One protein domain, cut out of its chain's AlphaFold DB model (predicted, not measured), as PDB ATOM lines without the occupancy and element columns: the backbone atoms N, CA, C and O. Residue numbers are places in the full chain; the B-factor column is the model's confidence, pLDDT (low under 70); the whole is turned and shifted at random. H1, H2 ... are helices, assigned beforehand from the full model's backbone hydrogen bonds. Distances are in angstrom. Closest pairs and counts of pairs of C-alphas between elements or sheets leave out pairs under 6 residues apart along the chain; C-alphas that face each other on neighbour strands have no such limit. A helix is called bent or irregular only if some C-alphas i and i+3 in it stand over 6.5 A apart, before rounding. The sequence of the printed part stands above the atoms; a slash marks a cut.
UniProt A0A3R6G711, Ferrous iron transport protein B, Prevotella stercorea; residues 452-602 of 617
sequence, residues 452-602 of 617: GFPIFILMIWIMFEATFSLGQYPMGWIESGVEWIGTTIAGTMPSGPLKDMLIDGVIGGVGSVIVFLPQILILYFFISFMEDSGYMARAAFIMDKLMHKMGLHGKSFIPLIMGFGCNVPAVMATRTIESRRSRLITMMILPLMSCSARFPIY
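AT A GLANCE: This is residues 452 to 602 of the 617 residues of the protein "Ferrous iron transport protein B" of Prevotella stercorea (UniProt A0A3R6G711). One long helix, H1, runs most of the length of an elongated model, and H2 and then H3 fold back beside it in turn. Past H3, H4 crosses at the end where H1 began and leads into a small up-and-down bundle, H5, H6 and H7, while at the opposite end H1 and H2 make a hairpin arm whose tip, residues 491 to 498, sticks out. The printed part has 151 residues with eight named helices, H1 to H8 in order, and no named strand; the class is all helix. The whole is loose, with a radius of gyration of the C-alphas of 19.7 A, and spans 64 by 29 by 24 A.

HOW THE PARTS SIT: Start with H1, residues 452 to 492, and look for its kink of 32 degrees near residue 474. H2, residues 497 to 514, forms a hairpin with it: they touch through residues 478 to 490 of H1, closest at the C-alphas of Gly 486 and Ile 503, 5.5 A, at a shallow tilt of 21 degrees, opposite ways. H3, residues 517 to 532, meets H2 only through their link and touches residues 463 to 475 of H1, with the C-alphas of Gly 471 and Gln 519 closest at 4.6 A. H4, residues 535 to 549, only just touches H1, with 3 pairs of C-alphas within 8 A; Phe 456 and Ala 539 are closest, 7.1 A. H5, residues 554 to 565, touches H4 with residues 554 to 558 alone, about perpendicular at 73 degrees; the C-alphas of Asp 544 and Gly 554 are closest, 3.6 A. H6, residues 567 to 576, forms a hairpin with H5, closest at the C-alphas of Pro 559 and Ala 570, 4.5 A, at a shallow tilt of 16 degrees. H7, residues 580 to 592, forms a hairpin with H6, closest at the C-alphas of Val 571 and Met 587, 5.8 A, and touches H5 too, the same way. H8, residues 598 to 602, touches no helix. Every O i to N i+4 pair is within hydrogen-bond range in H3 and H8, against 35 of 37 in H1, 12 of 14 in H2, 8 of 11 in H4, 4 of 8 in H5, 4 of 6 in H6 and 7 of 9 in H7.

IN THESE COORDINATES: Find C-alpha 452 at (25.872, -23.210, -41.618); from there H1 runs 59.3 A to C-alpha 492 at (60.385, -71.437, -41.184). H2 then covers 23.9 A, H3 22.2 A and H4 22.3 A. H4 is irregular, but only just: C-alphas 542 and 545 are 6.9 A apart. H5 covers 19.2 A, H6 15.3 A and H7 19.4 A, and H8 ends at C-alpha 602, (51.839, -40.884, -56.952).

THE WHOLE: The C-alphas of Pro 494 and Lys 545 are the two farthest apart, 64.5 A. The printed part has no cut, and its links are tight. Mean pLDDT of the printed part is 81.2; look for values under 70 at residues 534, 537, 576, 596 to 597 and 600.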
ATOM      1  N   GLY A 452      25.888 -21.861 -41.065       77.50
ATOM      2  CA  GLY A 452      25.872 -23.210 -41.618       77.50
ATOM      3  C   GLY A 452      27.191 -23.616 -42.271       77.50
ATOM      4  O   GLY A 452      27.642 -24.739 -42.076       77.50
ATOM      5  N   PHE A 453      27.866 -22.702 -42.978       81.12
ATOM      6  CA  PHE A 453      29.129 -23.007 -43.664       81.12
ATOM      7  C   PHE A 453      30.309 -23.263 -42.694       81.12
ATOM      8  O   PHE A 453      30.995 -24.271 -42.861       81.12
ATOM      9  N   PRO A 454      30.534 -22.452 -41.636       85.38
ATOM     10  CA  PRO A 454      31.506 -22.781 -40.588       85.38
ATOM     11  C   PRO A 454      31.212 -24.089 -39.847       85.38
ATOM     12  O   PRO A 454      32.131 -24.875 -39.629       85.38
ATOM     13  N   ILE A 455      29.948 -24.350 -39.489       84.19
ATOM     14  CA  ILE A 455      29.552 -25.604 -38.821       84.19
ATOM     15  C   ILE A 455      29.822 -26.801 -39.734       84.19
ATOM     16  O   ILE A 455      30.354 -27.814 -39.285       84.19
ATOM     17  N   PHE A 456      29.497 -26.662 -41.019       79.62
ATOM     18  CA  PHE A 456      29.756 -27.675 -42.031       79.62
ATOM     19  C   PHE A 456      31.243 -28.030 -42.115       79.62
ATOM     20  O   PHE A 456      31.610 -29.199 -42.007       79.62
ATOM     21  N   ILE A 457      32.106 -27.019 -42.247       84.00
ATOM     22  CA  ILE A 457      33.562 -27.212 -42.294       84.00
ATOM     23  C   ILE A 457      34.073 -27.842 -41.000       84.00
ATOM     24  O   ILE A 457      34.874 -28.770 -41.062       84.00
ATOM     25  N   LEU A 458      33.607 -27.370 -39.841       87.75
ATOM     26  CA  LEU A 458      34.015 -27.900 -38.542       87.75
ATOM     27  C   LEU A 458      33.665 -29.386 -38.408       87.75
ATOM     28  O   LEU A 458      34.487 -30.176 -37.960       87.75
ATOM     29  N   MET A 459      32.464 -29.775 -38.819       84.19
ATOM     30  CA  MET A 459      32.010 -31.159 -38.752       84.19
ATOM     31  C   MET A 459      32.776 -32.059 -39.734       84.19
ATOM     32  O   MET A 459      33.194 -33.147 -39.348       84.19
ATOM     33  N   ILE A 460      33.032 -31.600 -40.966       82.06
ATOM     34  CA  ILE A 460      33.896 -32.325 -41.912       82.06
ATOM     35  C   ILE A 460      35.323 -32.459 -41.360       82.06
ATOM     36  O   ILE A 460      35.924 -33.526 -41.467       82.06
ATOM     37  N   TRP A 461      35.854 -31.412 -40.726       86.69
ATOM     38  CA  TRP A 461      37.163 -31.455 -40.075       86.69
ATOM     39  C   TRP A 461      37.201 -32.483 -38.937       86.69
ATOM     40  O   TRP A 461      38.092 -33.326 -38.931       86.69
ATOM     41  N   ILE A 462      36.203 -32.488 -38.043       89.31
ATOM     42  CA  ILE A 462      36.078 -33.487 -36.967       89.31
ATOM     43  C   ILE A 462      36.001 -34.902 -37.544       89.31
ATOM     44  O   ILE A 462      36.671 -35.799 -37.038       89.31
ATOM     45  N   MET A 463      35.218 -35.110 -38.606       86.44
ATOM     46  CA  MET A 463      35.096 -36.408 -39.269       86.44
ATOM     47  C   MET A 463      36.454 -36.909 -39.777       86.44
ATOM     48  O   MET A 463      36.824 -38.049 -39.498       86.44
ATOM     49  N   PHE A 464      37.207 -36.080 -40.507       82.19
ATOM     50  CA  PHE A 464      38.518 -36.474 -41.029       82.19
ATOM     51  C   PHE A 464      39.553 -36.657 -39.915       82.19
ATOM     52  O   PHE A 464      40.259 -37.665 -39.915       82.19
ATOM     53  N   GLU A 465      39.606 -35.749 -38.943       87.38
ATOM     54  CA  GLU A 465      40.518 -35.834 -37.799       87.38
ATOM     55  C   GLU A 465      40.275 -37.113 -36.993       87.38
ATOM     56  O   GLU A 465      41.203 -37.876 -36.726       87.38
ATOM     57  N   ALA A 466      39.013 -37.413 -36.676       88.62
ATOM     58  CA  ALA A 466      38.644 -38.639 -35.985       88.62
ATOM     59  C   ALA A 466      38.971 -39.882 -36.823       88.62
ATOM     60  O   ALA A 466      39.494 -40.854 -36.285       88.62
ATOM     61  N   THR A 467      38.720 -39.851 -38.134       85.12
ATOM     62  CA  THR A 467      39.022 -40.971 -39.040       85.12
ATOM     63  C   THR A 467      40.513 -41.302 -39.056       85.12
ATOM     64  O   THR A 467      40.878 -42.473 -38.940       85.12
ATOM     65  N   PHE A 468      41.383 -40.296 -39.167       82.88
ATOM     66  CA  PHE A 468      42.826 -40.524 -39.192       82.88
ATOM     67  C   PHE A 468      43.372 -40.865 -37.807       82.88
ATOM     68  O   PHE A 468      44.088 -41.853 -37.679       82.88
ATOM     69  N   SER A 469      42.994 -40.112 -36.773       87.25
ATOM     70  CA  SER A 469      43.499 -40.302 -35.409       87.25
ATOM     71  C   SER A 469      43.063 -41.642 -34.810       87.25
ATOM     72  O   SER A 469      43.896 -42.418 -34.345       87.25
ATOM     73  N   LEU A 470      41.770 -41.979 -34.889       89.88
ATOM     74  CA  LEU A 470      41.263 -43.260 -34.387       89.88
ATOM     75  C   LEU A 470      41.662 -44.421 -35.297       89.88
ATOM     76  O   LEU A 470      41.907 -45.521 -34.808       89.88
ATOM     77  N   GLY A 471      41.756 -44.187 -36.608       86.69
ATOM     78  CA  GLY A 471      42.142 -45.207 -37.576       86.69
ATOM     79  C   GLY A 471      43.605 -45.642 -37.480       86.69
ATOM     80  O   GLY A 471      43.908 -46.766 -37.873       86.69
ATOM     81  N   GLN A 472      44.504 -44.815 -36.931       85.44
ATOM     82  CA  GLN A 472      45.918 -45.179 -36.753       85.44
ATOM     83  C   GLN A 472      46.119 -46.359 -35.790       85.44
ATOM     84  O   GLN A 472      46.985 -47.196 -36.037       85.44
ATOM     85  N   TYR A 473      45.321 -46.476 -34.721       91.88
ATOM     86  CA  TYR A 473      45.522 -47.551 -33.740       91.88
ATOM     87  C   TYR A 473      45.255 -48.946 -34.333       91.88
ATOM     88  O   TYR A 473      46.150 -49.791 -34.269       91.88
ATOM     89  N   PRO A 474      44.094 -49.213 -34.973       91.50
ATOM     90  CA  PRO A 474      43.855 -50.509 -35.599       91.50
ATOM     91  C   PRO A 474      44.762 -50.753 -36.808       91.50
ATOM     92  O   PRO A 474      45.126 -51.897 -37.065       91.50
ATOM     93  N   MET A 475      45.147 -49.692 -37.530       87.50
ATOM     94  CA  MET A 475      46.116 -49.767 -38.625       87.50
ATOM     95  C   MET A 475      47.441 -50.369 -38.134       87.50
ATOM     96  O   MET A 475      47.903 -51.356 -38.702       87.50
ATOM     97  N   GLY A 476      47.981 -49.860 -37.020       89.94
ATOM     98  CA  GLY A 476      49.220 -50.369 -36.425       89.94
ATOM     99  C   GLY A 476      49.116 -51.809 -35.907       89.94
ATOM    100  O   GLY A 476      50.078 -52.571 -36.003       89.94
ATOM    101  N   TRP A 477      47.951 -52.228 -35.400       92.69
ATOM    102  CA  TRP A 477      47.730 -53.624 -34.990       92.69
ATOM    103  C   TRP A 477      47.752 -54.586 -36.176       92.69
ATOM    104  O   TRP A 477      48.348 -55.659 -36.085       92.69
ATOM    105  N   ILE A 478      47.115 -54.204 -37.285       89.81
ATOM    106  CA  ILE A 478      47.114 -55.003 -38.511       89.81
ATOM    107  C   ILE A 478      48.524 -55.049 -39.099       89.81
ATOM    108  O   ILE A 478      48.983 -56.128 -39.456       89.81
ATOM    109  N   GLU A 479      49.222 -53.916 -39.150       89.06
ATOM    110  CA  GLU A 479      50.600 -53.831 -39.642       89.06
ATOM    111  C   GLU A 479      51.537 -54.744 -38.839       89.06
ATOM    112  O   GLU A 479      52.206 -55.601 -39.416       89.06
ATOM    113  N   SER A 480      51.468 -54.675 -37.506       91.44
ATOM    114  CA  SER A 480      52.231 -55.558 -36.610       91.44
ATOM    115  C   SER A 480      51.880 -57.038 -36.817       91.44
ATOM    116  O   SER A 480      52.748 -57.907 -36.759       91.44
ATOM    117  N   GLY A 481      50.603 -57.349 -37.070       90.56
ATOM    118  CA  GLY A 481      50.146 -58.710 -37.357       90.56
ATOM    119  C   GLY A 481      50.670 -59.247 -38.692       90.56
ATOM    120  O   GLY A 481      51.117 -60.390 -38.767       90.56
ATOM    121  N   VAL A 482      50.657 -58.418 -39.738       88.00
ATOM    122  CA  VAL A 482      51.204 -58.744 -41.064       88.00
ATOM    123  C   VAL A 482      52.718 -58.958 -40.978       88.00
ATOM    124  O   VAL A 482      53.225 -59.945 -41.512       88.00
ATOM    125  N   GLU A 483      53.430 -58.094 -40.254       87.25
ATOM    126  CA  GLU A 483      54.872 -58.219 -40.026       87.25
ATOM    127  C   GLU A 483      55.217 -59.490 -39.233       87.25
ATOM    128  O   GLU A 483      56.143 -60.227 -39.590       87.25
ATOM    129  N   TRP A 484      54.433 -59.822 -38.203       90.00
ATOM    130  CA  TRP A 484      54.598 -61.062 -37.441       90.00
ATOM    131  C   TRP A 484      54.422 -62.315 -38.316       90.00
ATOM    132  O   TRP A 484      55.207 -63.263 -38.224       90.00
ATOM    133  N   ILE A 485      53.437 -62.318 -39.219       87.38
ATOM    134  CA  ILE A 485      53.232 -63.420 -40.173       87.38
ATOM    135  C   ILE A 485      54.405 -63.501 -41.161       87.38
ATOM    136  O   ILE A 485      54.935 -64.590 -41.400       87.38
ATOM    137  N   GLY A 486      54.847 -62.359 -41.699       85.62
ATOM    138  CA  GLY A 486      55.975 -62.283 -42.630       85.62
ATOM    139  C   GLY A 486      57.277 -62.806 -42.019       85.62
ATOM    140  O   GLY A 486      57.949 -63.653 -42.611       85.62
ATOM    141  N   THR A 487      57.600 -62.377 -40.797       86.56
ATOM    142  CA  THR A 487      58.798 -62.816 -40.059       86.56
ATOM    143  C   THR A 487      58.737 -64.292 -39.660       86.56
ATOM    144  O   THR A 487      59.746 -64.994 -39.755       86.56
ATOM    145  N   THR A 488      57.558 -64.807 -39.298       86.81
ATOM    146  CA  THR A 488      57.359 -66.235 -39.001       86.81
ATOM    147  C   THR A 488      57.647 -67.096 -40.230       86.81
ATOM    148  O   THR A 488      58.441 -68.037 -40.157       86.81
ATOM    149  N   ILE A 489      57.086 -66.734 -41.388       83.56
ATOM    150  CA  ILE A 489      57.322 -67.439 -42.656       83.56
ATOM    151  C   ILE A 489      58.793 -67.337 -43.067       83.56
ATOM    152  O   ILE A 489      59.379 -68.330 -43.512       83.56
ATOM    153  N   ALA A 490      59.421 -66.179 -42.837       82.38
ATOM    154  CA  ALA A 490      60.841 -65.986 -43.085       82.38
ATOM    155  C   ALA A 490      61.728 -66.918 -42.243       82.38
ATOM    156  O   ALA A 490      62.755 -67.373 -42.752       82.38
ATOM    157  N   GLY A 491      61.332 -67.220 -41.002       83.19
ATOM    158  CA  GLY A 491      62.052 -68.121 -40.100       83.19
ATOM    159  C   GLY A 491      61.862 -69.610 -40.407       83.19
ATOM    160  O   GLY A 491      62.792 -70.391 -40.226       83.19
ATOM    161  N   THR A 492      60.689 -70.019 -40.902       83.62
ATOM    162  CA  THR A 492      60.385 -71.437 -41.184       83.62
ATOM    163  C   THR A 492      60.781 -71.922 -42.578       83.62
ATOM    164  O   THR A 492      60.925 -73.128 -42.771       83.62
ATOM    165  N   MET A 493      60.944 -71.025 -43.560       82.38
ATOM    166  CA  MET A 493      61.138 -71.413 -44.963       82.38
ATOM    167  C   MET A 493      62.565 -71.112 -45.471       82.38
ATOM    168  O   MET A 493      63.070 -69.998 -45.269       82.38
ATOM    169  N   PRO A 494      63.225 -72.067 -46.160       78.81
ATOM    170  CA  PRO A 494      64.522 -71.829 -46.794       78.81
ATOM    171  C   PRO A 494      64.430 -70.741 -47.875       78.81
ATOM    172  O   PRO A 494      63.365 -70.489 -48.439       78.81
ATOM    173  N   SER A 495      65.549 -70.067 -48.148       79.56
ATOM    174  CA  SER A 495      65.633 -69.005 -49.156       79.56
ATOM    175  C   SER A 495      65.319 -69.534 -50.558       79.56
ATOM    176  O   SER A 495      65.927 -70.498 -51.022       79.56
ATOM    177  N   GLY A 496      64.367 -68.894 -51.242       84.50
ATOM    178  CA  GLY A 496      63.991 -69.234 -52.611       84.50
ATOM    179  C   GLY A 496      62.847 -68.364 -53.152       84.50
ATOM    180  O   GLY A 496      62.169 -67.700 -52.371       84.50
ATOM    181  N   PRO A 497      62.565 -68.418 -54.468       83.44
ATOM    182  CA  PRO A 497      61.603 -67.522 -55.123       83.44
ATOM    183  C   PRO A 497      60.179 -67.583 -54.551       83.44
ATOM    184  O   PRO A 497      59.445 -66.601 -54.585       83.44
ATOM    185  N   LEU A 498      59.776 -68.738 -54.008       83.31
ATOM    186  CA  LEU A 498      58.467 -68.922 -53.373       83.31
ATOM    187  C   LEU A 498      58.344 -68.141 -52.055       83.31
ATOM    188  O   LEU A 498      57.270 -67.632 -51.747       83.31
ATOM    189  N   LYS A 499      59.438 -68.039 -51.293       83.44
ATOM    190  CA  LYS A 499      59.492 -67.269 -50.048       83.44
ATOM    191  C   LYS A 499      59.356 -65.778 -50.345       83.44
ATOM    192  O   LYS A 499      58.525 -65.124 -49.725       83.44
ATOM    193  N   ASP A 500      60.085 -65.292 -51.344       82.31
ATOM    194  CA  ASP A 500      60.035 -63.888 -51.764       82.31
ATOM    195  C   ASP A 500      58.643 -63.539 -52.331       82.31
ATOM    196  O   ASP A 500      58.053 -62.524 -51.977       82.31
ATOM    197  N   MET A 501      58.029 -64.435 -53.117       85.00
ATOM    198  CA  MET A 501      56.651 -64.257 -53.605       85.00
ATOM    199  C   MET A 501      55.621 -64.189 -52.465       85.00
ATOM    200  O   MET A 501      54.661 -63.424 -52.545       85.00
ATOM    201  N   LEU A 502      55.778 -64.996 -51.414       84.25
ATOM    202  CA  LEU A 502      54.845 -65.015 -50.288       84.25
ATOM    203  C   LEU A 502      55.022 -63.802 -49.373       84.25
ATOM    204  O   LEU A 502      54.022 -63.200 -48.994       84.25
ATOM    205  N   ILE A 503      56.262 -63.444 -49.037       81.81
ATOM    206  CA  ILE A 503      56.564 -62.338 -48.120       81.81
ATOM    207  C   ILE A 503      56.351 -60.996 -48.823       81.81
ATOM    208  O   ILE A 503      55.503 -60.217 -48.393       81.81
ATOM    209  N   ASP A 504      57.049 -60.749 -49.931       76.62
ATOM    210  CA  ASP A 504      57.033 -59.441 -50.595       76.62
ATOM    211  C   ASP A 504      55.841 -59.294 -51.547       76.62
ATOM    212  O   ASP A 504      55.281 -58.209 -51.696       76.62
ATOM    213  N   GLY A 505      55.411 -60.393 -52.174       78.94
ATOM    214  CA  GLY A 505      54.272 -60.386 -53.093       78.94
ATOM    215  C   GLY A 505      52.927 -60.410 -52.369       78.94
ATOM    216  O   GLY A 505      52.159 -59.451 -52.431       78.94
ATOM    217  N   VAL A 506      52.611 -61.522 -51.701       82.69
ATOM    218  CA  VAL A 506      51.276 -61.744 -51.121       82.69
ATOM    219  C   VAL A 506      51.100 -60.997 -49.804       82.69
ATOM    220  O   VAL A 506      50.138 -60.250 -49.664       82.69
ATOM    221  N   ILE A 507      51.999 -61.175 -48.838       85.38
ATOM    222  CA  ILE A 507      51.847 -60.607 -47.491       85.38
ATOM    223  C   ILE A 507      52.079 -59.099 -47.518       85.38
ATOM    224  O   ILE A 507      51.245 -58.359 -47.004       85.38
ATOM    225  N   GLY A 508      53.139 -58.634 -48.183       79.44
ATOM    226  CA  GLY A 508      53.382 -57.208 -48.398       79.44
ATOM    227  C   GLY A 508      52.260 -56.548 -49.205       79.44
ATOM    228  O   GLY A 508      51.693 -55.542 -48.778       79.44
ATOM    229  N   GLY A 509      51.871 -57.155 -50.331       78.25
ATOM    230  CA  GLY A 509      50.808 -56.638 -51.194       78.25
ATOM    231  C   GLY A 509      49.442 -56.588 -50.507       78.25
ATOM    232  O   GLY A 509      48.851 -55.516 -50.381       78.25
ATOM    233  N   VAL A 510      48.936 -57.724 -50.020       82.69
ATOM    234  CA  VAL A 510      47.620 -57.811 -49.359       82.69
ATOM    235  C   VAL A 510      47.624 -57.060 -48.026       82.69
ATOM    236  O   VAL A 510      46.656 -56.364 -47.720       82.69
ATOM    237  N   GLY A 511      48.717 -57.138 -47.266       81.50
ATOM    238  CA  GLY A 511      48.895 -56.397 -46.020       81.50
ATOM    239  C   GLY A 511      48.765 -54.895 -46.229       81.50
ATOM    240  O   GLY A 511      47.980 -54.259 -45.531       81.50
ATOM    241  N   SER A 512      49.409 -54.345 -47.264       76.31
ATOM    242  CA  SER A 512      49.299 -52.916 -47.586       76.31
ATOM    243  C   SER A 512      47.858 -52.461 -47.841       76.31
ATOM    244  O   SER A 512      47.509 -51.340 -47.489       76.31
ATOM    245  N   VAL A 513      46.994 -53.321 -48.395       79.75
ATOM    246  CA  VAL A 513      45.584 -52.994 -48.663       79.75
ATOM    247  C   VAL A 513      44.729 -53.121 -47.400       79.75
ATOM    248  O   VAL A 513      43.921 -52.237 -47.113       79.75
ATOM    249  N   ILE A 514      44.902 -54.202 -46.631       83.75
ATOM    250  CA  ILE A 514      44.095 -54.480 -45.429       83.75
ATOM    251  C   ILE A 514      44.357 -53.446 -44.330       83.75
ATOM    252  O   ILE A 514      43.432 -53.062 -43.617       83.75
ATOM    253  N   VAL A 515      45.586 -52.941 -44.229       84.38
ATOM    254  CA  VAL A 515      45.989 -51.925 -43.246       84.38
ATOM    255  C   VAL A 515      45.150 -50.634 -43.359       84.38
ATOM    256  O   VAL A 515      44.890 -49.989 -42.345       84.38
ATOM    257  N   PHE A 516      44.610 -50.291 -44.538       77.44
ATOM    258  CA  PHE A 516      43.722 -49.124 -44.713       77.44
ATOM    259  C   PHE A 516      42.245 -49.380 -44.371       77.44
ATOM    260  O   PHE A 516      41.475 -48.426 -44.225       77.44
ATOM    261  N   LEU A 517      41.822 -50.640 -44.230       83.75
ATOM    262  CA  LEU A 517      40.420 -50.999 -43.995       83.75
ATOM    263  C   LEU A 517      39.804 -50.318 -42.754       83.75
ATOM    264  O   LEU A 517      38.675 -49.835 -42.863       83.75
ATOM    265  N   PRO A 518      40.492 -50.202 -41.600       86.62
ATOM    266  CA  PRO A 518      39.917 -49.549 -40.426       86.62
ATOM    267  C   PRO A 518      39.571 -48.075 -40.650       86.62
ATOM    268  O   PRO A 518      38.506 -47.627 -40.233       86.62
ATOM    269  N   GLN A 519      40.431 -47.329 -41.353       82.56
ATOM    270  CA  GLN A 519      40.165 -45.926 -41.693       82.56
ATOM    271  C   GLN A 519      38.924 -45.810 -42.581       82.56
ATOM    272  O   GLN A 519      38.077 -44.950 -42.353       82.56
ATOM    273  N   ILE A 520      38.781 -46.716 -43.555       80.44
ATOM    274  CA  ILE A 520      37.600 -46.774 -44.420       80.44
ATOM    275  C   ILE A 520      36.343 -47.018 -43.571       80.44
ATOM    276  O   ILE A 520      35.389 -46.255 -43.681       80.44
ATOM    277  N   LEU A 521      36.341 -48.016 -42.686       84.75
ATOM    278  CA  LEU A 521      35.178 -48.332 -41.845       84.75
ATOM    279  C   LEU A 521      34.752 -47.162 -40.944       84.75
ATOM    280  O   LEU A 521      33.561 -46.875 -40.846       84.75
ATOM    281  N   ILE A 522      35.711 -46.465 -40.327       86.06
ATOM    282  CA  ILE A 522      35.427 -45.297 -39.480       86.06
ATOM    283  C   ILE A 522      34.844 -44.153 -40.317       86.06
ATOM    284  O   ILE A 522      33.849 -43.545 -39.920       86.06
ATOM    285  N   LEU A 523      35.403 -43.894 -41.500       80.31
ATOM    286  CA  LEU A 523      34.868 -42.883 -42.408       80.31
ATOM    287  C   LEU A 523      33.425 -43.204 -42.827       80.31
ATOM    288  O   LEU A 523      32.564 -42.327 -42.807       80.31
ATOM    289  N   TYR A 524      33.147 -44.461 -43.186       80.00
ATOM    290  CA  TYR A 524      31.797 -44.905 -43.540       80.00
ATOM    291  C   TYR A 524      30.817 -44.777 -42.376       80.00
ATOM    292  O   TYR A 524      29.671 -44.398 -42.597       80.00
ATOM    293  N   PHE A 525      31.257 -45.047 -41.146       85.50
ATOM    294  CA  PHE A 525      30.439 -44.838 -39.956       85.50
ATOM    295  C   PHE A 525      30.020 -43.368 -39.810       85.50
ATOM    296  O   PHE A 525      28.835 -43.088 -39.638       85.50
ATOM    297  N   PHE A 526      30.954 -42.421 -39.952       84.25
ATOM    298  CA  PHE A 526      30.623 -40.993 -39.905       84.25
ATOM    299  C   PHE A 526      29.724 -40.552 -41.063       84.25
ATOM    300  O   PHE A 526      28.794 -39.776 -40.849       84.25
ATOM    301  N   ILE A 527      29.965 -41.061 -42.273       76.75
ATOM    302  CA  ILE A 527      29.114 -40.786 -43.435       76.75
ATOM    303  C   ILE A 527      27.686 -41.286 -43.193       76.75
ATOM    304  O   ILE A 527      26.749 -40.516 -43.391       76.75
ATOM    305  N   SER A 528      27.524 -42.527 -42.722       76.94
ATOM    306  CA  SER A 528      26.213 -43.094 -42.381       76.94
ATOM    307  C   SER A 528      25.530 -42.253 -41.310       76.94
ATOM    308  O   SER A 528      24.389 -41.854 -41.483       76.94
ATOM    309  N   PHE A 529      26.249 -41.869 -40.253       82.25
ATOM    310  CA  PHE A 529      25.712 -41.011 -39.196       82.25
ATOM    311  C   PHE A 529      25.234 -39.641 -39.720       82.25
ATOM    312  O   PHE A 529      24.192 -39.123 -39.313       82.25
ATOM    313  N   MET A 530      25.978 -39.034 -40.644       77.50
ATOM    314  CA  MET A 530      25.592 -37.772 -41.283       77.50
ATOM    315  C   MET A 530      24.404 -37.916 -42.250       77.50
ATOM    316  O   MET A 530      23.640 -36.964 -42.433       77.50
ATOM    317  N   GLU A 531      24.262 -39.075 -42.889       75.25
ATOM    318  CA  GLU A 531      23.127 -39.417 -43.748       75.25
ATOM    319  C   GLU A 531      21.865 -39.662 -42.907       75.25
ATOM    320  O   GLU A 531      20.849 -39.003 -43.132       75.25
ATOM    321  N   ASP A 532      21.971 -40.489 -41.866       73.50
ATOM    322  CA  ASP A 532      20.882 -40.854 -40.952       73.50
ATOM    323  C   ASP A 532      20.377 -39.655 -40.130       73.50
ATOM    324  O   ASP A 532      19.190 -39.553 -39.822       73.50
ATOM    325  N   SER A 533      21.251 -38.694 -39.810       73.69
ATOM    326  CA  SER A 533      20.864 -37.441 -39.137       73.69
ATOM    327  C   SER A 533      20.179 -36.420 -40.059       73.69
ATOM    328  O   SER A 533      19.775 -35.348 -39.599       73.69
ATOM    329  N   GLY A 534      20.070 -36.702 -41.364       68.81
ATOM    330  CA  GLY A 534      19.491 -35.793 -42.359       68.81
ATOM    331  C   GLY A 534      20.357 -34.565 -42.668       68.81
ATOM    332  O   GLY A 534      19.972 -33.709 -43.471       68.81
ATOM    333  N   TYR A 535      21.553 -34.468 -42.077       75.19
ATOM    334  CA  TYR A 535      22.458 -33.340 -42.269       75.19
ATOM    335  C   TYR A 535      22.950 -33.244 -43.721       75.19
ATOM    336  O   TYR A 535      23.099 -32.143 -44.250       75.19
ATOM    337  N   MET A 536      23.134 -34.379 -44.405       73.88
ATOM    338  CA  MET A 536      23.546 -34.413 -45.816       73.88
ATOM    339  C   MET A 536      22.591 -33.642 -46.740       73.88
ATOM    340  O   MET A 536      23.044 -32.893 -47.607       73.88
ATOM    341  N   ALA A 537      21.275 -33.751 -46.523       69.25
ATOM    342  CA  ALA A 537      20.286 -33.004 -47.300       69.25
ATOM    343  C   ALA A 537      20.424 -31.483 -47.085       69.25
ATOM    344  O   ALA A 537      20.353 -30.703 -48.036       69.25
ATOM    345  N   ARG A 538      20.707 -31.065 -45.845       75.62
ATOM    346  CA  ARG A 538      20.902 -29.655 -45.467       75.62
ATOM    347  C   ARG A 538      22.209 -29.093 -46.028       75.62
ATOM    348  O   ARG A 538      22.230 -27.990 -46.566       75.62
ATOM    349  N   ALA A 539      23.286 -29.873 -45.967       73.50
ATOM    350  CA  ALA A 539      24.572 -29.525 -46.560       73.50
ATOM    351  C   ALA A 539      24.471 -29.337 -48.081       73.50
ATOM    352  O   ALA A 539      25.006 -28.364 -48.615       73.50
ATOM    353  N   ALA A 540      23.745 -30.217 -48.778       71.50
ATOM    354  CA  ALA A 540      23.498 -30.074 -50.211       71.50
ATOM    355  C   ALA A 540      22.765 -28.770 -50.549       71.50
ATOM    356  O   ALA A 540      23.143 -28.112 -51.515       71.50
ATOM    357  N   PHE A 541      21.781 -28.363 -49.738       72.50
ATOM    358  CA  PHE A 541      21.071 -27.091 -49.911       72.50
ATOM    359  C   PHE A 541      21.994 -25.873 -49.741       72.50
ATOM    360  O   PHE A 541      21.994 -24.969 -50.574       72.50
ATOM    361  N   ILE A 542      22.850 -25.863 -48.712       76.50
ATOM    362  CA  ILE A 542      23.832 -24.778 -48.499       76.50
ATOM    363  C   ILE A 542      24.795 -24.671 -49.692       76.50
ATOM    364  O   ILE A 542      25.161 -23.575 -50.126       76.50
ATOM    365  N   MET A 543      25.191 -25.819 -50.238       77.00
ATOM    366  CA  MET A 543      26.161 -25.926 -51.328       77.00
ATOM    367  C   MET A 543      25.547 -25.725 -52.709       77.00
ATOM    368  O   MET A 543      26.281 -25.546 -53.684       77.00
ATOM    369  N   ASP A 544      24.221 -25.677 -52.793       76.25
ATOM    370  CA  ASP A 544      23.478 -25.570 -54.039       76.25
ATOM    371  C   ASP A 544      23.859 -24.318 -54.830       76.25
ATOM    372  O   ASP A 544      24.184 -24.397 -56.014       76.25
ATOM    373  N   LYS A 545      23.991 -23.175 -54.151       72.81
ATOM    374  CA  LYS A 545      24.412 -21.913 -54.775       72.81
ATOM    375  C   LYS A 545      25.843 -21.948 -55.326       72.81
ATOM    376  O   LYS A 545      26.142 -21.248 -56.295       72.81
ATOM    377  N   LEU A 546      26.749 -22.705 -54.700       76.69
ATOM    378  CA  LEU A 546      28.132 -22.847 -55.171       76.69
ATOM    379  C   LEU A 546      28.207 -23.820 -56.349       76.69
ATOM    380  O   LEU A 546      28.885 -23.537 -57.333       76.69
ATOM    381  N   MET A 547      27.493 -24.941 -56.258       78.88
ATOM    382  CA  MET A 547      27.462 -25.957 -57.308       78.88
ATOM    383  C   MET A 547      26.779 -25.436 -58.576       78.88
ATOM    384  O   MET A 547      27.305 -25.652 -59.669       78.88
ATOM    385  N   HIS A 548      25.703 -24.651 -58.448       77.69
ATOM    386  CA  HIS A 548      25.018 -24.045 -59.594       77.69
ATOM    387  C   HIS A 548      25.928 -23.111 -60.401       77.69
ATOM    388  O   HIS A 548      25.855 -23.101 -61.628       77.69
ATOM    389  N   LYS A 549      26.860 -22.389 -59.755       76.00
ATOM    390  CA  LYS A 549      27.873 -21.587 -60.474       76.00
ATOM    391  C   LYS A 549      28.785 -22.429 -61.369       76.00
ATOM    392  O   LYS A 549      29.342 -21.904 -62.325       76.00
ATOM    393  N   MET A 550      28.945 -23.710 -61.054       73.94
ATOM    394  CA  MET A 550      29.723 -24.677 -61.832       73.94
ATOM    395  C   MET A 550      28.835 -25.551 -62.735       73.94
ATOM    396  O   MET A 550      29.326 -26.504 -63.336       73.94
ATOM    397  N   GLY A 551      27.532 -25.251 -62.839       71.00
ATOM    398  CA  GLY A 551      26.571 -26.022 -63.634       71.00
ATOM    399  C   GLY A 551      26.199 -27.385 -63.033       71.00
ATOM    400  O   GLY A 551      25.784 -28.286 -63.766       71.00
ATOM    401  N   LEU A 552      26.374 -27.559 -61.719       80.19
ATOM    402  CA  LEU A 552      26.066 -28.780 -60.972       80.19
ATOM    403  C   LEU A 552      24.963 -28.534 -59.937       80.19
ATOM    404  O   LEU A 552      24.799 -27.427 -59.439       80.19
ATOM    405  N   HIS A 553      24.235 -29.588 -59.581       77.94
ATOM    406  CA  HIS A 553      23.222 -29.541 -58.527       77.94
ATOM    407  C   HIS A 553      23.895 -29.601 -57.145       77.94
ATOM    408  O   HIS A 553      24.905 -30.290 -56.997       77.94
ATOM    409  N   GLY A 554      23.342 -28.975 -56.102       71.75
ATOM    410  CA  GLY A 554      23.894 -29.027 -54.736       71.75
ATOM    411  C   GLY A 554      24.115 -30.446 -54.201       71.75
ATOM    412  O   GLY A 554      25.097 -30.722 -53.517       71.75
ATOM    413  N   LYS A 555      23.268 -31.393 -54.624       78.94
ATOM    414  CA  LYS A 555      23.406 -32.838 -54.335       78.94
ATOM    415  C   LYS A 555      24.684 -33.475 -54.917       78.94
ATOM    416  O   LYS A 555      25.144 -34.477 -54.380       78.94
ATOM    417  N   SER A 556      25.297 -32.900 -55.959       84.00
ATOM    418  CA  SER A 556      26.584 -33.366 -56.516       84.00
ATOM    419  C   SER A 556      27.752 -33.211 -55.550       84.00
ATOM    420  O   SER A 556      28.747 -33.924 -55.664       84.00
ATOM    421  N   PHE A 557      27.637 -32.308 -54.582       82.94
ATOM    422  CA  PHE A 557      28.682 -32.075 -53.600       82.94
ATOM    423  C   PHE A 557      28.881 -33.254 -52.640       82.94
ATOM    424  O   PHE A 557      30.013 -33.539 -52.253       82.94
ATOM    425  N   ILE A 558      27.799 -33.966 -52.302       79.81
ATOM    426  CA  ILE A 558      27.828 -35.086 -51.353       79.81
ATOM    427  C   ILE A 558      28.792 -36.185 -51.849       79.81
ATOM    428  O   ILE A 558      29.746 -36.496 -51.132       79.81
ATOM    429  N   PRO A 559      28.653 -36.714 -53.084       81.94
ATOM    430  CA  PRO A 559      29.638 -37.638 -53.639       81.94
ATOM    431  C   PRO A 559      31.052 -37.067 -53.698       81.94
ATOM    432  O   PRO A 559      31.996 -37.782 -53.384       81.94
ATOM    433  N   LEU A 560      31.224 -35.797 -54.085       85.94
ATOM    434  CA  LEU A 560      32.554 -35.193 -54.243       85.94
ATOM    435  C   LEU A 560      33.348 -35.188 -52.935       85.94
ATOM    436  O   LEU A 560      34.536 -35.498 -52.953       85.94
ATOM    437  N   ILE A 561      32.691 -34.915 -51.804       80.81
ATOM    438  CA  ILE A 561      33.311 -35.054 -50.479       80.81
ATOM    439  C   ILE A 561      33.673 -36.506 -50.189       80.81
ATOM    440  O   ILE A 561      34.796 -36.781 -49.770       80.81
ATOM    441  N   MET A 562      32.750 -37.442 -50.427       77.62
ATOM    442  CA  MET A 562      33.016 -38.864 -50.197       77.62
ATOM    443  C   MET A 562      34.202 -39.366 -51.038       77.62
ATOM    444  O   MET A 562      34.956 -40.226 -50.583       77.62
ATOM    445  N   GLY A 563      34.410 -38.786 -52.227       79.19
ATOM    446  CA  GLY A 563      35.516 -39.102 -53.135       79.19
ATOM    447  C   GLY A 563      36.905 -38.810 -52.562       79.19
ATOM    448  O   GLY A 563      37.857 -39.509 -52.905       79.19
ATOM    449  N   PHE A 564      37.034 -37.852 -51.634       76.94
ATOM    450  CA  PHE A 564      38.298 -37.620 -50.919       76.94
ATOM    451  C   PHE A 564      38.682 -38.786 -50.006       76.94
ATOM    452  O   PHE A 564      39.865 -39.039 -49.788       76.94
ATOM    453  N   GLY A 565      37.694 -39.513 -49.483       74.94
ATOM    454  CA  GLY A 565      37.931 -40.719 -48.703       74.94
ATOM    455  C   GLY A 565      38.084 -41.952 -49.582       74.94
ATOM    456  O   GLY A 565      39.127 -42.603 -49.585       74.94
ATOM    457  N   CYS A 566      37.043 -42.272 -50.354       75.75
ATOM    458  CA  CYS A 566      37.050 -43.420 -51.251       75.75
ATOM    459  C   CYS A 566      36.140 -43.199 -52.466       75.75
ATOM    460  O   CYS A 566      34.965 -42.860 -52.345       75.75
ATOM    461  N   ASN A 567      36.664 -43.482 -53.661       79.94
ATOM    462  CA  ASN A 567      35.920 -43.278 -54.905       79.94
ATOM    463  C   ASN A 567      34.808 -44.310 -55.142       79.94
ATOM    464  O   ASN A 567      33.824 -43.984 -55.795       79.94
ATOM    465  N   VAL A 568      34.917 -45.529 -54.602       78.88
ATOM    466  CA  VAL A 568      33.887 -46.572 -54.771       78.88
ATOM    467  C   VAL A 568      32.535 -46.165 -54.149       78.88
ATOM    468  O   VAL A 568      31.557 -46.083 -54.896       78.88
ATOM    469  N   PRO A 569      32.435 -45.832 -52.843       71.62
ATOM    470  CA  PRO A 569      31.189 -45.326 -52.265       71.62
ATOM    471  C   PRO A 569      30.754 -44.010 -52.872       71.62
ATOM    472  O   PRO A 569      29.563 -43.803 -53.055       71.62
ATOM    473  N   ALA A 570      31.697 -43.129 -53.198       83.06
ATOM    474  CA  ALA A 570      31.369 -41.842 -53.780       83.06
ATOM    475  C   ALA A 570      30.631 -42.010 -55.112       83.06
ATOM    476  O   ALA A 570      29.600 -41.379 -55.334       83.06
ATOM    477  N   VAL A 571      31.097 -42.923 -55.973       84.56
ATOM    478  CA  VAL A 571      30.412 -43.251 -57.228       84.56
ATOM    479  C   VAL A 571      29.033 -43.845 -56.945       84.56
ATOM    480  O   VAL A 571      28.065 -43.419 -57.570       84.56
ATOM    481  N   MET A 572      28.894 -44.747 -55.969       77.75
ATOM    482  CA  MET A 572      27.583 -45.289 -55.579       77.75
ATOM    483  C   MET A 572      26.632 -44.204 -55.047       77.75
ATOM    484  O   MET A 572      25.448 -44.202 -55.387       77.75
ATOM    485  N   ALA A 573      27.144 -43.245 -54.278       76.56
ATOM    486  CA  ALA A 573      26.386 -42.140 -53.700       76.56
ATOM    487  C   ALA A 573      25.842 -41.173 -54.761       76.56
ATOM    488  O   ALA A 573      24.828 -40.519 -54.523       76.56
ATOM    489  N   THR A 574      26.431 -41.124 -55.967       84.81
ATOM    490  CA  THR A 574      25.891 -40.311 -57.076       84.81
ATOM    491  C   THR A 574      24.477 -40.725 -57.503       84.81
ATOM    492  O   THR A 574      23.791 -39.935 -58.153       84.81
ATOM    493  N   ARG A 575      23.988 -41.911 -57.097       79.12
ATOM    494  CA  ARG A 575      22.595 -42.340 -57.317       79.12
ATOM    495  C   ARG A 575      21.559 -41.364 -56.748       79.12
ATOM    496  O   ARG A 575      20.446 -41.322 -57.252       79.12
ATOM    497  N   THR A 576      21.932 -40.572 -55.739       69.00
ATOM    498  CA  THR A 576      21.063 -39.573 -55.093       69.00
ATOM    499  C   THR A 576      20.906 -38.278 -55.905       69.00
ATOM    500  O   THR A 576      20.064 -37.442 -55.582       69.00
ATOM    501  N   ILE A 577      21.695 -38.090 -56.973       79.56
ATOM    502  CA  ILE A 577      21.617 -36.927 -57.868       79.56
ATOM    503  C   ILE A 577      20.560 -37.193 -58.942       79.56
ATOM    504  O   ILE A 577      20.785 -38.029 -59.812       79.56
ATOM    505  N   GLU A 578      19.449 -36.461 -58.936       71.69
ATOM    506  CA  GLU A 578      18.329 -36.633 -59.883       71.69
ATOM    507  C   GLU A 578      18.727 -36.349 -61.342       71.69
ATOM    508  O   GLU A 578      18.463 -37.155 -62.234       71.69
ATOM    509  N   SER A 579      19.466 -35.261 -61.589       77.94
ATOM    510  CA  SER A 579      19.919 -34.892 -62.936       77.94
ATOM    511  C   SER A 579      20.976 -35.859 -63.478       77.94
ATOM    512  O   SER A 579      22.103 -35.923 -62.977       77.94
ATOM    513  N   ARG A 580      20.660 -36.553 -64.582       77.19
ATOM    514  CA  ARG A 580      21.602 -37.444 -65.289       77.19
ATOM    515  C   ARG A 580      22.880 -36.717 -65.713       77.19
ATOM    516  O   ARG A 580      23.968 -37.279 -65.591       77.19
ATOM    517  N   ARG A 581      22.766 -35.470 -66.190       79.88
ATOM    518  CA  ARG A 581      23.917 -34.651 -66.599       79.88
ATOM    519  C   ARG A 581      24.831 -34.387 -65.404       79.88
ATOM    520  O   ARG A 581      26.022 -34.673 -65.481       79.88
ATOM    521  N   SER A 582      24.278 -33.909 -64.290       80.31
ATOM    522  CA  SER A 582      25.055 -33.639 -63.075       80.31
ATOM    523  C   SER A 582      25.646 -34.921 -62.483       80.31
ATOM    524  O   SER A 582      26.795 -34.913 -62.051       80.31
ATOM    525  N   ARG A 583      24.915 -36.042 -62.532       86.69
ATOM    526  CA  ARG A 583      25.377 -37.361 -62.076       86.69
ATOM    527  C   ARG A 583      26.601 -37.846 -62.852       86.69
ATOM    528  O   ARG A 583      27.606 -38.192 -62.237       86.69
ATOM    529  N   LEU A 584      26.543 -37.816 -64.185       85.56
ATOM    530  CA  LEU A 584      27.659 -38.225 -65.047       85.56
ATOM    531  C   LEU A 584      28.885 -37.330 -64.858       85.56
ATOM    532  O   LEU A 584      29.994 -37.837 -64.726       85.56
ATOM    533  N   ILE A 585      28.686 -36.011 -64.791       86.25
ATOM    534  CA  ILE A 585      29.786 -35.072 -64.535       86.25
ATOM    535  C   ILE A 585      30.423 -35.369 -63.173       86.25
ATOM    536  O   ILE A 585      31.642 -35.461 -63.075       86.25
ATOM    537  N   THR A 586      29.611 -35.604 -62.142       87.81
ATOM    538  CA  THR A 586      30.103 -35.945 -60.801       87.81
ATOM    539  C   THR A 586      30.913 -37.245 -60.826       87.81
ATOM    540  O   THR A 586      32.041 -37.254 -60.347       87.81
ATOM    541  N   MET A 587      30.411 -38.314 -61.462       89.19
ATOM    542  CA  MET A 587      31.150 -39.580 -61.619       89.19
ATOM    543  C   MET A 587      32.496 -39.411 -62.338       89.19
ATOM    544  O   MET A 587      33.450 -40.092 -61.980       89.19
ATOM    545  N   MET A 588      32.592 -38.516 -63.325       89.31
ATOM    546  CA  MET A 588      33.848 -38.237 -64.034       89.31
ATOM    547  C   MET A 588      34.828 -37.390 -63.212       89.31
ATOM    548  O   MET A 588      36.038 -37.537 -63.371       89.31
ATOM    549  N   ILE A 589      34.327 -36.526 -62.322       88.56
ATOM    550  CA  ILE A 589      35.158 -35.701 -61.434       88.56
ATOM    551  C   ILE A 589      35.694 -36.518 -60.251       88.56
ATOM    552  O   ILE A 589      36.814 -36.278 -59.812       88.56
ATOM    553  N   LEU A 590      34.942 -37.499 -59.743       87.94
ATOM    554  CA  LEU A 590      35.339 -38.299 -58.576       87.94
ATOM    555  C   LEU A 590      36.736 -38.938 -58.694       87.94
ATOM    556  O   LEU A 590      37.533 -38.774 -57.775       87.94
ATOM    557  N   PRO A 591      37.120 -39.576 -59.817       83.56
ATOM    558  CA  PRO A 591      38.478 -40.072 -60.011       83.56
ATOM    559  C   PRO A 591      39.582 -39.014 -59.920       83.56
ATOM    560  O   PRO A 591      40.733 -39.403 -59.749       83.56
ATOM    561  N   LEU A 592      39.274 -37.722 -60.045       83.81
ATOM    562  CA  LEU A 592      40.240 -36.632 -59.892       83.81
ATOM    563  C   LEU A 592      40.432 -36.230 -58.421       83.81
ATOM    564  O   LEU A 592      41.421 -35.580 -58.088       83.81
ATOM    565  N   MET A 593      39.530 -36.653 -57.530       83.12
ATOM    566  CA  MET A 593      39.709 -36.521 -56.087       83.12
ATOM    567  C   MET A 593      40.742 -37.550 -55.616       83.12
ATOM    568  O   MET A 593      40.665 -38.746 -55.918       83.12
ATOM    569  N   SER A 594      41.767 -37.063 -54.918       76.62
ATOM    570  CA  SER A 594      42.872 -37.887 -54.430       76.62
ATOM    571  C   SER A 594      42.621 -38.287 -52.983       76.62
ATOM    572  O   SER A 594      42.500 -37.422 -52.119       76.62
ATOM    573  N   CYS A 595      42.567 -39.594 -52.725       77.38
ATOM    574  CA  CYS A 595      42.545 -40.144 -51.373       77.38
ATOM    575  C   CYS A 595      43.967 -40.391 -50.849       77.38
ATOM    576  O   CYS A 595      44.918 -40.511 -51.630       77.38
ATOM    577  N   SER A 596      44.108 -40.527 -49.527       68.50
ATOM    578  CA  SER A 596      45.389 -40.816 -48.858       68.50
ATOM    579  C   SER A 596      46.100 -42.045 -49.438       68.50
ATOM    580  O   SER A 596      47.314 -42.025 -49.603       68.50
ATOM    581  N   ALA A 597      45.353 -43.073 -49.851       67.12
ATOM    582  CA  ALA A 597      45.898 -44.296 -50.444       67.12
ATOM    583  C   ALA A 597      46.500 -44.105 -51.854       67.12
ATOM    584  O   ALA A 597      47.317 -44.911 -52.294       67.12
ATOM    585  N   ARG A 598      46.133 -43.041 -52.582       74.44
ATOM    586  CA  ARG A 598      46.712 -42.735 -53.905       74.44
ATOM    587  C   ARG A 598      48.026 -41.974 -53.813       74.44
ATOM    588  O   ARG A 598      48.835 -42.053 -54.734       74.44
ATOM    589  N   PHE A 599      48.255 -41.271 -52.708       72.12
ATOM    590  CA  PHE A 599      49.451 -40.461 -52.520       72.12
ATOM    591  C   PHE A 599      50.751 -41.291 -52.563       72.12
ATOM    592  O   PHE A 599      51.648 -40.899 -53.308       72.12
ATOM    593  N   PRO A 600      50.852 -42.476 -51.922       69.50
ATOM    594  CA  PRO A 600      52.009 -43.360 -52.080       69.50
ATOM    595  C   PRO A 600      52.246 -43.812 -53.523       69.50
ATOM    596  O   PRO A 600      53.389 -43.869 -53.959       69.50
ATOM    597  N   ILE A 601      51.185 -44.081 -54.294       75.44
ATOM    598  CA  ILE A 601      51.301 -44.473 -55.709       75.44
ATOM    599  C   ILE A 601      51.830 -43.301 -56.539       75.44
ATOM    600  O   ILE A 601      52.717 -43.486 -57.370       75.44
ATOM    601  N   TYR A 602      51.328 -42.087 -56.297       80.12
ATOM    602  CA  TYR A 602      51.839 -40.884 -56.952       80.12
ATOM    603  C   TYR A 602      53.304 -40.639 -56.603       80.12
ATOM    604  O   TYR A 602      54.100 -40.437 -57.512       80.12
TER     605      TYR A 602